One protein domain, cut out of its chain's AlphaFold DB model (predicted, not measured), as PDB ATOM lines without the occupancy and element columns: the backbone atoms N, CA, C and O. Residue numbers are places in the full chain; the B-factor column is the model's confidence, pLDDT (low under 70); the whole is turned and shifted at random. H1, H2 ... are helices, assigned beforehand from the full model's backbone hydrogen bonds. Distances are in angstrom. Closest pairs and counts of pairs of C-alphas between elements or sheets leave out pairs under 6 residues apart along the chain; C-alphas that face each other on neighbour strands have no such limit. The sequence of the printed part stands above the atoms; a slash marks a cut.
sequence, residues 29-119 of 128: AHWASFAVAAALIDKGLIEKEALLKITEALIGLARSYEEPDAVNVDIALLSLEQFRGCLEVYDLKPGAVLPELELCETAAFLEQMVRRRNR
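Overview. This is residues 29 to 119 of the 128 residues of an uncharacterized protein of Albimonas pacifica (UniProt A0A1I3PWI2). The model is an open, flat V: one limb is a helical hairpin, H2 and H3 side by side, the other is the single long helix H4, and the shorter helix H1 lies near the point of the V, packing on H3 and on the first residues of H4. Residues 105 to 119, of which 105 to 117 belong to H4, stick out as an arm, and residues 67 to 72 stick out at the far tip of the hairpin. The printed part has 91 residues with four named helices, in the order H1, H2, H3, H4, and no named strand; its class is all helix. It is loose, with a radius of gyration of the C-alphas of 15.9 A, and its C-alphas span 44 by 40 by 17 A.

Along the chain. The printed part begins at Ala 29. H1 is residues 31 to 42, with C-alpha 31 at (101.620, 95.738, 93.366), and is 16.0 A long from first to last C-alpha. H2 is residues 48 to 64, 24.5 A long, beginning at C-alpha 48 at (90.313, 87.829, 101.250). H3 is residues 71 to 89, 27.5 A long. H4, the longest, is residues 97 to 117, 30.6 A long, ending at C-alpha 117 at (124.979, 80.721, 92.482).

Arrangement. H1 and H2 are close but not clearly touching, with the C-alphas of Ile 41 and Lys 48 the closest, 6.6 A apart. H1 touches H3 with residues 31 to 34 alone, and H3 touches H1 with residues 83 to 86 alone; the closest C-alphas are those of Phe 34 and Phe 83, 6.4 A apart. These two run the same way at a shallow tilt of 35.0 degrees, only just short of steep. H2 and H3 form a helical hairpin and touch, with 16 pairs of C-alphas within 8 A. Their closest C-alphas are those of Ile 59 and Leu 77, 6.3 A apart, and they run opposite ways at a shallow tilt of 21 degrees. H4 touches H1 with residues 97 to 98 alone, and H1 touches H4 with residues 38 to 42 alone. The closest C-alphas are those of Asp 42 and Val 97, 5.4 A apart, and the two run opposite ways at a steep tilt of 41 degrees. H4 is apart from both H2 and H3. Each O i to N i+4 pair is within hydrogen-bond range in H1, H2 and H4, and 14 of 15 are in H3.

Size, cuts and confidence. The two C-alphas farthest apart are those of Tyr 65 and Arg 117, 45.3 A. The printed part has no cut. The link from H1 to H2 is tight, those from H2 to H3 and from H3 to H4 are short, and no link is long. Without the stretches that stand free, the body of 70 residues spans 38 by 20 by 17 A. The mean pLDDT of the printed part is 88.3, and residues 66 to 72 are under 70.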
ATOM      1  N   ALA A  29     102.215  96.256  87.569       72.38
ATOM      2  CA  ALA A  29     101.208  97.292  87.788       72.38
ATOM      3  C   ALA A  29     100.240  96.965  88.945       72.38
ATOM      4  O   ALA A  29      99.634  97.862  89.528       72.38
ATOM      5  N   HIS A  30     100.121  95.686  89.318       82.69
ATOM      6  CA  HIS A  30      99.216  95.227  90.368       82.69
ATOM      7  C   HIS A  30      99.731  95.463  91.800       82.69
ATOM      8  O   HIS A  30      98.923  95.448  92.732       82.69
ATOM      9  N   TRP A  31     101.033  95.702  92.016       88.12
ATOM     10  CA  TRP A  31     101.620  95.738  93.366       88.12
ATOM     11  C   TRP A  31     101.059  96.841  94.260       88.12
ATOM     12  O   TRP A  31     100.832  96.612  95.446       88.12
ATOM     13  N   ALA A  32     100.793  98.026  93.706       86.75
ATOM     14  CA  ALA A  32     100.208  99.124  94.475       86.75
ATOM     15  C   ALA A  32      98.800  98.760  94.976       86.75
ATOM     16  O   ALA A  32      98.488  98.930  96.156       86.75
ATOM     17  N   SER A  33      97.975  98.187  94.097       90.19
ATOM     18  CA  SER A  33      96.649  97.673  94.452       90.19
ATOM     19  C   SER A  33      96.750  96.544  95.476       90.19
ATOM     20  O   SER A  33      95.961  96.496  96.420       90.19
ATOM     21  N   PHE A  34      97.738  95.656  95.328       93.88
ATOM     22  CA  PHE A  34      97.978  94.547  96.248       93.88
ATOM     23  C   PHE A  34      98.377  95.031  97.643       93.88
ATOM     24  O   PHE A  34      97.818  94.558  98.628       93.88
ATOM     25  N   ALA A  35      99.245  96.039  97.748       94.06
ATOM     26  CA  ALA A  35      99.617  96.642  99.027       94.06
ATOM     27  C   ALA A  35      98.403  97.246  99.757       94.06
ATOM     28  O   ALA A  35      98.238  97.050 100.962       94.06
ATOM     29  N   VAL A  36      97.516  97.937  99.030       95.56
ATOM     30  CA  VAL A  36      96.272  98.479  99.602       95.56
ATOM     31  C   VAL A  36      95.350  97.350 100.064       95.56
ATOM     32  O   VAL A  36      94.860  97.387 101.191       95.56
ATOM     33  N   ALA A  37      95.138  96.329  99.234       95.50
ATOM     34  CA  ALA A  37      94.334  95.165  99.592       95.50
ATOM     35  C   ALA A  37      94.863  94.457 100.846       95.50
ATOM     36  O   ALA A  37      94.099  94.190 101.773       95.50
ATOM     37  N   ALA A  38      96.171  94.220 100.905       96.38
ATOM     38  CA  ALA A  38      96.851  93.617 102.040       96.38
ATOM     39  C   ALA A  38      96.642  94.448 103.319       96.38
ATOM     40  O   ALA A  38      96.282  93.896 104.357       96.38
ATOM     41  N   ALA A  39      96.755  95.778 103.246       97.12
ATOM     42  CA  ALA A  39      96.479  96.657 104.383       97.12
ATOM     43  C   ALA A  39      95.008  96.602 104.843       97.12
ATOM     44  O   ALA A  39      94.733  96.599 106.043       97.12
ATOM     45  N   LEU A  40      94.052  96.537 103.912       97.38
ATOM     46  CA  LEU A  40      92.628  96.416 104.244       97.38
ATOM     47  C   LEU A  40      92.304  95.061 104.893       97.38
ATOM     48  O   LEU A  40      91.526  95.019 105.849       97.38
ATOM     49  N   ILE A  41      92.922  93.977 104.413       97.62
ATOM     50  CA  ILE A  41      92.807  92.636 105.004       97.62
ATOM     51  C   ILE A  41      93.435  92.615 106.401       97.62
ATOM     52  O   ILE A  41      92.813  92.112 107.333       97.62
ATOM     53  N   ASP A  42      94.616  93.221 106.583       97.81
ATOM     54  CA  ASP A  42      95.292  93.318 107.886       97.81
ATOM     55  C   ASP A  42      94.391  93.964 108.943       97.81
ATOM     56  O   ASP A  42      94.303  93.489 110.076       97.81
ATOM     57  N   LYS A  43      93.671  95.021 108.553       97.56
ATOM     58  CA  LYS A  43      92.710  95.722 109.414       97.56
ATOM     59  C   LYS A  43      91.357  95.025 109.544       97.56
ATOM     60  O   LYS A  43      90.506  95.531 110.270       97.56
ATOM     61  N   GLY A  44      91.148  93.891 108.873       96.19
ATOM     62  CA  GLY A  44      89.878  93.164 108.876       96.19
ATOM     63  C   GLY A  44      88.725  93.947 108.242       96.19
ATOM     64  O   GLY A  44      87.567  93.691 108.556       96.19
ATOM     65  N   LEU A  45      89.028  94.928 107.384       97.38
ATOM     66  CA  LEU A  45      88.023  95.751 106.700       97.38
ATOM     67  C   LEU A  45      87.429  95.043 105.480       97.38
ATOM     68  O   LEU A  45      86.343  95.400 105.026       97.38
ATOM     69  N   ILE A  46      88.147  94.057 104.945       96.12
ATOM     70  CA  ILE A  46      87.704  93.211 103.844       96.12
ATOM     71  C   ILE A  46      88.186  91.777 104.066       96.12
ATOM     72  O   ILE A  46      89.284  91.548 104.570       96.12
ATOM     73  N   GLU A  47      87.358  90.814 103.672       96.44
ATOM     74  CA  GLU A  47      87.723  89.399 103.638       96.44
ATOM     75  C   GLU A  47      88.468  89.075 102.335       96.44
ATOM     76  O   GLU A  47      88.068  89.521 101.252       96.44
ATOM     77  N   LYS A  48      89.526  88.258 102.419       96.75
ATOM     78  CA  LYS A  48      90.313  87.829 101.250       96.75
ATOM     79  C   LYS A  48      89.428  87.139 100.209       96.75
ATOM     80  O   LYS A  48      89.542  87.404  99.014       96.75
ATOM     81  N   GLU A  49      88.494  86.309 100.665       97.06
ATOM     82  CA  GLU A  49      87.539  85.581  99.830       97.06
ATOM     83  C   GLU A  49      86.584  86.520  99.084       97.06
ATOM     84  O   GLU A  49      86.235  86.264  97.931       97.06
ATOM     85  N   ALA A  50      86.153  87.612  99.722       96.38
ATOM     86  CA  ALA A  50      85.308  88.611  99.076       96.38
ATOM     87  C   ALA A  50      86.079  89.344  97.972       96.38
ATOM     88  O   ALA A  50      85.566  89.519  96.865       96.38
ATOM     89  N   LEU A  51      87.331  89.713  98.247       95.88
ATOM     90  CA  LEU A  51      88.192  90.383  97.282       95.88
ATOM     91  C   LEU A  51      88.535  89.489  96.078       95.88
ATOM     92  O   LEU A  51      88.505  89.965  94.943       95.88
ATOM     93  N   LEU A  52      88.781  88.193  96.298       96.94
ATOM     94  CA  LEU A  52      88.956  87.208  95.224       96.94
ATOM     95  C   LEU A  52      87.736  87.152  94.294       96.94
ATOM     96  O   LEU A  52      87.890  87.269  93.082       96.94
ATOM     97  N   LYS A  53      86.522  87.066  94.853       97.25
ATOM     98  CA  LYS A  53      85.274  87.046  94.064       97.25
ATOM     99  C   LYS A  53      85.072  88.324  93.253       97.25
ATOM    100  O   LYS A  53      84.661  88.260  92.098       97.25
ATOM    101  N   ILE A  54      85.352  89.485  93.849       95.94
ATOM    102  CA  ILE A  54      85.274  90.777  93.150       95.94
ATOM    103  C   ILE A  54      86.273  90.806  91.992       95.94
ATOM    104  O   ILE A  54      85.922  91.214  90.888       95.94
ATOM    105  N   THR A  55      87.496  90.334  92.224       95.19
ATOM    106  CA  THR A  55      88.549  90.297  91.204       95.19
ATOM    107  C   THR A  55      88.170  89.367  90.050       95.19
ATOM    108  O   THR A  55      88.295  89.748  88.891       95.19
ATOM    109  N   GLU A  56      87.632  88.181  90.343       95.69
ATOM    110  CA  GLU A  56      87.139  87.239  89.330       95.69
ATOM    111  C   GLU A  56      85.991  87.832  88.498       95.69
ATOM    112  O   GLU A  56      85.989  87.723  87.269       95.69
ATOM    113  N   ALA A  57      85.056  88.538  89.140       95.19
ATOM    114  CA  ALA A  57      83.987  89.244  88.441       95.19
ATOM    115  C   ALA A  57      84.526  90.362  87.528       95.19
ATOM    116  O   ALA A  57      84.034  90.523  86.412       95.19
ATOM    117  N   LEU A  58      85.549  91.105  87.966       91.38
ATOM    118  CA  LEU A  58      86.202  92.137  87.153       91.38
ATOM    119  C   LEU A  58      86.952  91.549  85.954       91.38
ATOM    120  O   LEU A  58      86.875  92.119  84.871       91.38
ATOM    121  N   ILE A  59      87.618  90.401  86.113       91.75
ATOM    122  CA  ILE A  59      88.240  89.672  84.995       91.75
ATOM    123  C   ILE A  59      87.168  89.254  83.982       91.75
ATOM    124  O   ILE A  59      87.320  89.494  82.785       91.75
ATOM    125  N   GLY A  60      86.059  88.670  84.450       90.62
ATOM    126  CA  GLY A  60      84.939  88.295  83.582       90.62
ATOM    127  C   GLY A  60      84.340  89.495  82.841       90.62
ATOM    128  O   GLY A  60      84.038  89.401  81.652       90.62
ATOM    129  N   LEU A  61      84.227  90.637  83.521       88.00
ATOM    130  CA  LEU A  61      83.762  91.886  82.928       88.00
ATOM    131  C   LEU A  61      84.745  92.412  81.873       88.00
ATOM    132  O   LEU A  61      84.324  92.732  80.767       88.00
ATOM    133  N   ALA A  62      86.042  92.458  82.175       85.62
ATOM    134  CA  ALA A  62      87.069  92.924  81.246       85.62
ATOM    135  C   ALA A  62      87.119  92.069  79.967       85.62
ATOM    136  O   ALA A  62      87.121  92.624  78.873       85.62
ATOM    137  N   ARG A  63      87.018  90.738  80.090       87.19
ATOM    138  CA  ARG A  63      86.913  89.818  78.940       87.19
ATOM    139  C   ARG A  63      85.664  90.053  78.088       87.19
ATOM    140  O   ARG A  63      85.668  89.790  76.895       87.19
ATOM    141  N   SER A  64      84.577  90.557  78.674       84.31
ATOM    142  CA  SER A  64      83.361  90.872  77.908       84.31
ATOM    143  C   SER A  64      83.481  92.143  77.053       84.31
ATOM    144  O   SER A  64      82.683  92.327  76.136       84.31
ATOM    145  N   TYR A  65      84.474  92.993  77.338       74.69
ATOM    146  CA  TYR A  65      84.782  94.228  76.608       74.69
ATOM    147  C   TYR A  65      85.964  94.084  75.640       74.69
ATOM    148  O   TYR A  65      86.430  95.087  75.103       74.69
ATOM    149  N   GLU A  66      86.470  92.867  75.443       69.38
ATOM    150  CA  GLU A  66      87.614  92.585  74.579       69.38
ATOM    151  C   GLU A  66      87.240  92.857  73.110       69.38
ATOM    152  O   GLU A  66      86.691  92.014  72.397       69.38
ATOM    153  N   GLU A  67      87.472  94.094  72.666       69.81
ATOM    154  CA  GLU A  67      87.501  94.438  71.249       69.81
ATOM    155  C   GLU A  67      88.833  93.948  70.651       69.81
ATOM    156  O   GLU A  67      89.874  94.150  71.279       69.81
ATOM    157  N   PRO A  68      88.846  93.368  69.434       57.06
ATOM    158  CA  PRO A  68      90.019  92.688  68.864       57.06
ATOM    159  C   PRO A  68      91.318  93.508  68.747       57.06
ATOM    160  O   PRO A  68      92.367  92.918  68.519       57.06
ATOM    161  N   ASP A  69      91.261  94.838  68.882       56.81
ATOM    162  CA  ASP A  69      92.400  95.755  68.707       56.81
ATOM    163  C   ASP A  69      92.722  96.586  69.973       56.81
ATOM    164  O   ASP A  69      93.505  97.540  69.925       56.81
ATOM    165  N   ALA A  70      92.129  96.265  71.128       60.50
ATOM    166  CA  ALA A  70      92.298  97.051  72.349       60.50
ATOM    167  C   ALA A  70      93.462  96.541  73.225       60.50
ATOM    168  O   ALA A  70      93.238  95.924  74.262       60.50
ATOM    169  N   VAL A  71      94.706  96.903  72.873       61.34
ATOM    170  CA  VAL A  71      95.949  96.606  73.640       61.34
ATOM    171  C   VAL A  71      95.834  96.912  75.149       61.34
ATOM    172  O   VAL A  71      96.471  96.275  75.985       61.34
ATOM    173  N   ASN A  72      94.986  97.872  75.528       68.81
ATOM    174  CA  ASN A  72      94.762  98.247  76.927       68.81
ATOM    175  C   ASN A  72      93.990  97.193  77.743       68.81
ATOM    176  O   ASN A  72      94.131  97.166  78.967       68.81
ATOM    177  N   VAL A  73      93.172  96.350  77.103       75.38
ATOM    178  CA  VAL A  73      92.378  95.320  77.793       75.38
ATOM    179  C   VAL A  73      93.274  94.164  78.227       75.38
ATOM    180  O   VAL A  73      93.188  93.749  79.380       75.38
ATOM    181  N   ASP A  74      94.202  93.728  77.376       78.00
ATOM    182  CA  ASP A  74      95.140  92.639  77.684       78.00
ATOM    183  C   ASP A  74      96.051  92.975  78.866       78.00
ATOM    184  O   ASP A  74      96.244  92.164  79.772       78.00
ATOM    185  N   ILE A  75      96.569  94.206  78.905       77.19
ATOM    186  CA  ILE A  75      97.404  94.687  80.014       77.19
ATOM    187  C   ILE A  75      96.592  94.745  81.316       77.19
ATOM    188  O   ILE A  75      97.076  94.336  82.376       77.19
ATOM    189  N   ALA A  76      95.346  95.224  81.253       79.19
ATOM    190  CA  ALA A  76      94.463  95.266  82.414       79.19
ATOM    191  C   ALA A  76      94.099  93.856  82.910       79.19
ATOM    192  O   ALA A  76      94.098  93.613  84.118       79.19
ATOM    193  N   LEU A  77      93.838  92.920  81.992       86.19
ATOM    194  CA  LEU A  77      93.577  91.514  82.300       86.19
ATOM    195  C   LEU A  77      94.787  90.854  82.956       86.19
ATOM    196  O   LEU A  77      94.633  90.260  84.021       86.19
ATOM    197  N   LEU A  78      95.984  91.026  82.390       86.12
ATOM    198  CA  LEU A  78      97.225  90.512  82.968       86.12
ATOM    199  C   LEU A  78      97.425  91.021  84.402       86.12
ATOM    200  O   LEU A  78      97.717  90.240  85.307       86.12
ATOM    201  N   SER A  79      97.215  92.321  84.630       86.00
ATOM    202  CA  SER A  79      97.339  92.922  85.961       86.00
ATOM    203  C   SER A  79      96.323  92.345  86.960       86.00
ATOM    204  O   SER A  79      96.683  92.023  88.093       86.00
ATOM    205  N   LEU A  80      95.064  92.153  86.547       90.12
ATOM    206  CA  LEU A  80      94.021  91.546  87.384       90.12
ATOM    207  C   LEU A  80      94.300  90.069  87.690       90.12
ATOM    208  O   LEU A  80      94.070  89.620  88.815       90.12
ATOM    209  N   GLU A  81      94.800  89.311  86.716       91.81
ATOM    210  CA  GLU A  81      95.154  87.902  86.887       91.81
ATOM    211  C   GLU A  81      96.341  87.730  87.838       91.81
ATOM    212  O   GLU A  81      96.308  86.860  88.707       91.81
ATOM    213  N   GLN A  82      97.348  88.599  87.750       90.69
ATOM    214  CA  GLN A  82      98.463  88.606  88.696       90.69
ATOM    215  C   GLN A  82      98.025  89.010  90.101       90.69
ATOM    216  O   GLN A  82      98.370  88.330  91.065       90.69
ATOM    217  N   PHE A  83      97.207  90.059  90.226       93.12
ATOM    218  CA  PHE A  83      96.626  90.462  91.505       93.12
ATOM    219  C   PHE A  83      95.855  89.308  92.160       93.12
ATOM    220  O   PHE A  83      96.049  89.013  93.341       93.12
ATOM    221  N   ARG A  84      95.015  88.615  91.379       95.06
ATOM    222  CA  ARG A  84      94.311  87.407  91.819       95.06
ATOM    223  C   ARG A  84      95.301  86.328  92.263       95.06
ATOM    224  O   ARG A  84      95.130  85.780  93.348       95.06
ATOM    225  N   GLY A  85      96.329  86.055  91.462       93.75
ATOM    226  CA  GLY A  85      97.368  85.076  91.782       93.75
ATOM    227  C   GLY A  85      98.048  85.365  93.120       93.75
ATOM    228  O   GLY A  85      98.188  84.465  93.944       93.75
ATOM    229  N   CYS A  86      98.382  86.627  93.404       92.75
ATOM    230  CA  CYS A  86      98.912  87.023  94.708       92.75
ATOM    231  C   CYS A  86      97.920  86.720  95.845       92.75
ATOM    232  O   CYS A  86      98.301  86.117  96.845       92.75
ATOM    233  N   LEU A  87      96.639  87.077  95.702       94.94
ATOM    234  CA  LEU A  87      95.624  86.785  96.727       94.94
ATOM    235  C   LEU A  87      95.436  85.280  96.991       94.94
ATOM    236  O   LEU A  87      95.114  84.891  98.117       94.94
ATOM    237  N   GLU A  88      95.612  84.442  95.970       95.38
ATOM    238  CA  GLU A  88      95.531  82.982  96.086       95.38
ATOM    239  C   GLU A  88      96.766  82.384  96.769       95.38
ATOM    240  O   GLU A  88      96.625  81.483  97.596       95.38
ATOM    241  N   VAL A  89      97.958  82.894  96.447       92.81
ATOM    242  CA  VAL A  89      99.238  82.376  96.954       92.81
ATOM    243  C   VAL A  89      99.475  82.751  98.414       92.81
ATOM    244  O   VAL A  89      99.900  81.898  99.190       92.81
ATOM    245  N   TYR A  90      99.216  84.003  98.795       94.06
ATOM    246  CA  TYR A  90      99.562  84.495 100.128       94.06
ATOM    247  C   TYR A  90      98.487  84.161 101.172       94.06
ATOM    248  O   TYR A  90      97.280  84.353 100.953       94.06
ATOM    249  N   ASP A  91      98.914  83.724 102.358       95.50
ATOM    250  CA  ASP A  91      98.027  83.454 103.494       95.50
ATOM    251  C   ASP A  91      97.667  84.741 104.260       95.50
ATOM    252  O   ASP A  91      97.948  84.916 105.446       95.50
ATOM    253  N   LEU A  92      97.034  85.683 103.556       96.25
ATOM    254  CA  LEU A  92      96.662  86.981 104.117       96.25
ATOM    255  C   LEU A  92      95.515  86.834 105.126       96.25
ATOM    256  O   LEU A  92      94.375  86.552 104.751       96.25
ATOM    257  N   LYS A  93      95.817  87.079 106.403       96.19
ATOM    258  CA  LYS A  93      94.863  87.036 107.520       96.19
ATOM    259  C   LYS A  93      94.894  88.339 108.324       96.19
ATOM    260  O   LYS A  93      95.967  88.929 108.458       96.19
ATOM    261  N   PRO A  94      93.763  88.768 108.915       97.25
ATOM    262  CA  PRO A  94      93.731  89.953 109.772       97.25
ATOM    263  C   PRO A  94      94.790  89.903 110.880       97.25
ATOM    264  O   PRO A  94      94.905  88.906 111.593       97.25
ATOM    265  N   GLY A  95      95.572  90.977 111.007       96.31
ATOM    266  CA  GLY A  95      96.672  91.107 111.968       96.31
ATOM    267  C   GLY A  95      97.923  90.262 111.688       96.31
ATOM    268  O   GLY A  95      98.849  90.291 112.496       96.31
ATOM    269  N   ALA A  96      97.966  89.504 110.588       96.06
ATOM    270  CA  ALA A  96      99.080  88.616 110.239       96.06
ATOM    271  C   ALA A  96      99.600  88.823 108.806       96.06
ATOM    272  O   ALA A  96     100.414  88.041 108.327       96.06
ATOM    273  N   VAL A  97      99.169  89.892 108.129       96.50
ATOM    274  CA  VAL A  97      99.573  90.179 106.747       96.50
ATOM    275  C   VAL A  97     101.063  90.492 106.641       96.50
ATOM    276  O   VAL A  97     101.745  89.902 105.814       96.50
ATOM    277  N   LEU A  98     101.583  91.411 107.461       94.38
ATOM    278  CA  LEU A  98     102.994  91.803 107.371       94.38
ATOM    279  C   LEU A  98     103.950  90.623 107.654       94.38
ATOM    280  O   LEU A  98     104.832  90.402 106.828       94.38
ATOM    281  N   PRO A  99     103.751  89.814 108.717       96.56
ATOM    282  CA  PRO A  99     104.558  88.612 108.936       96.56
ATOM    283  C   PRO A  99     104.551  87.622 107.762       96.56
ATOM    284  O   PRO A  99     105.587  87.040 107.449       96.56
ATOM    285  N   GLU A 100     103.404  87.432 107.102       95.56
ATOM    286  CA  GLU A 100     103.302  86.577 105.912       95.56
ATOM    287  C   GLU A 100     104.137  87.137 104.750       95.56
ATOM    288  O   GLU A 100     104.907  86.412 104.118       95.56
ATOM    289  N   LEU A 101     104.052  88.445 104.493       93.69
ATOM    290  CA  LEU A 101     104.823  89.084 103.425       93.69
ATOM    291  C   LEU A 101     106.337  89.032 103.689       93.69
ATOM    292  O   LEU A 101     107.099  88.753 102.765       93.69
ATOM    293  N   GLU A 102     106.775  89.233 104.935       94.25
ATOM    294  CA  GLU A 102     108.188  89.124 105.340       94.25
ATOM    295  C   GLU A 102     108.732  87.695 105.163       94.25
ATOM    296  O   GLU A 102     109.874  87.489 104.725       94.25
ATOM    297  N   LEU A 103     107.910  86.682 105.463       92.62
ATOM    298  CA  LEU A 103     108.254  85.281 105.224       92.62
ATOM    299  C   LEU A 103     108.465  85.019 103.727       92.62
ATOM    300  O   LEU A 103     109.460  84.400 103.333       92.62
ATOM    301  N   CYS A 104     107.559  85.518 102.887       90.00
ATOM    302  CA  CYS A 104     107.653  85.367 101.440       90.00
ATOM    303  C   CYS A 104     108.829  86.140 100.833       90.00
ATOM    304  O   CYS A 104     109.504  85.605  99.952       90.00
ATOM    305  N   GLU A 105     109.121  87.352 101.314       89.88
ATOM    306  CA  GLU A 105     110.307  88.120 100.918       89.88
ATOM    307  C   GLU A 105     111.584  87.322 101.200       89.88
ATOM    308  O   GLU A 105     112.434  87.156 100.323       89.88
ATOM    309  N   THR A 106     111.684  86.754 102.405       88.44
ATOM    310  CA  THR A 106     112.835  85.941 102.808       88.44
ATOM    311  C   THR A 106     112.995  84.719 101.900       88.44
ATOM    312  O   THR A 106     114.102  84.424 101.438       88.44
ATOM    313  N   ALA A 107     111.900  84.013 101.603       84.81
ATOM    314  CA  ALA A 107     111.918  82.860 100.707       84.81
ATOM    315  C   ALA A 107     112.356  83.242  99.280       84.81
ATOM    316  O   ALA A 107     113.229  82.584  98.707       84.81
ATOM    317  N   ALA A 108     111.817  84.339  98.736       84.88
ATOM    318  CA  ALA A 108     112.168  84.843  97.410       84.88
ATOM    319  C   ALA A 108     113.642  85.279  97.326       84.88
ATOM    320  O   ALA A 108     114.330  84.989  96.343       84.88
ATOM    321  N   PHE A 109     114.159  85.926  98.374       85.38
ATOM    322  CA  PHE A 109     115.565  86.312  98.465       85.38
ATOM    323  C   PHE A 109     116.497  85.090  98.449       85.38
ATOM    324  O   PHE A 109     117.473  85.055  97.691       85.38
ATOM    325  N   LEU A 110     116.184  84.059  99.241       85.94
ATOM    326  CA  LEU A 110     116.955  82.812  99.271       85.94
ATOM    327  C   LEU A 110     116.955  82.114  97.906       85.94
ATOM    328  O   LEU A 110     118.006  81.660  97.445       85.94
ATOM    329  N   GLU A 111     115.806  82.066  97.236       82.56
ATOM    330  CA  GLU A 111     115.695  81.483  95.902       82.56
ATOM    331  C   GLU A 111     116.555  82.239  94.877       82.56
ATOM    332  O   GLU A 111     117.305  81.615  94.116       82.56
ATOM    333  N   GLN A 112     116.522  83.577  94.884       81.00
ATOM    334  CA  GLN A 112     117.381  84.379  94.010       81.00
ATOM    335  C   GLN A 112     118.867  84.098  94.245       81.00
ATOM    336  O   GLN A 112     119.623  83.978  93.277       81.00
ATOM    337  N   MET A 113     119.301  83.967  95.501       84.00
ATOM    338  CA  MET A 113     120.696  83.638  95.801       84.00
ATOM    339  C   MET A 113     121.102  82.276  95.230       84.00
ATOM    340  O   MET A 113     122.183  82.153  94.650       84.00
ATOM    341  N   VAL A 114     120.240  81.261  95.343       84.19
ATOM    342  CA  VAL A 114     120.491  79.928  94.770       84.19
ATOM    343  C   VAL A 114     120.571  79.993  93.244       84.19
ATOM    344  O   VAL A 114     121.507  79.449  92.659       84.19
ATOM    345  N   ARG A 115     119.642  80.704  92.593       80.06
ATOM    346  CA  ARG A 115     119.645  80.889  91.132       80.06
ATOM    347  C   ARG A 115     120.916  81.590  90.650       80.06
ATOM    348  O   ARG A 115     121.527  81.133  89.692       80.06
ATOM    349  N   ARG A 116     121.355  82.651  91.340       76.94
ATOM    350  CA  ARG A 116     122.605  83.365  91.019       76.94
ATOM    351  C   ARG A 116     123.836  82.483  91.189       76.94
ATOM    352  O   ARG A 116     124.725  82.526  90.350       76.94
ATOM    353  N   ARG A 117     123.876  81.661  92.240       78.38
ATOM    354  CA  ARG A 117     124.979  80.721  92.482       78.38
ATOM    355  C   ARG A 117     125.079  79.631  91.410       78.38
ATOM    356  O   ARG A 117     126.181  79.187  91.113       78.38
ATOM    357  N   ASN A 118     123.947  79.206  90.855       78.31
ATOM    358  CA  ASN A 118     123.871  78.150  89.844       78.31
ATOM    359  C   ASN A 118     123.856  78.686  88.403       78.31
ATOM    360  O   ASN A 118     123.674  77.899  87.473       78.31
ATOM    361  N   ARG A 119     124.015  80.002  88.199       75.25
ATOM    362  CA  ARG A 119     124.077  80.584  86.857       75.25
ATOM    363  C   ARG A 119     125.366  80.091  86.181       75.25
ATOM    364  O   ARG A 119     126.437  80.295  86.756       75.25
TER     365      ARG A 119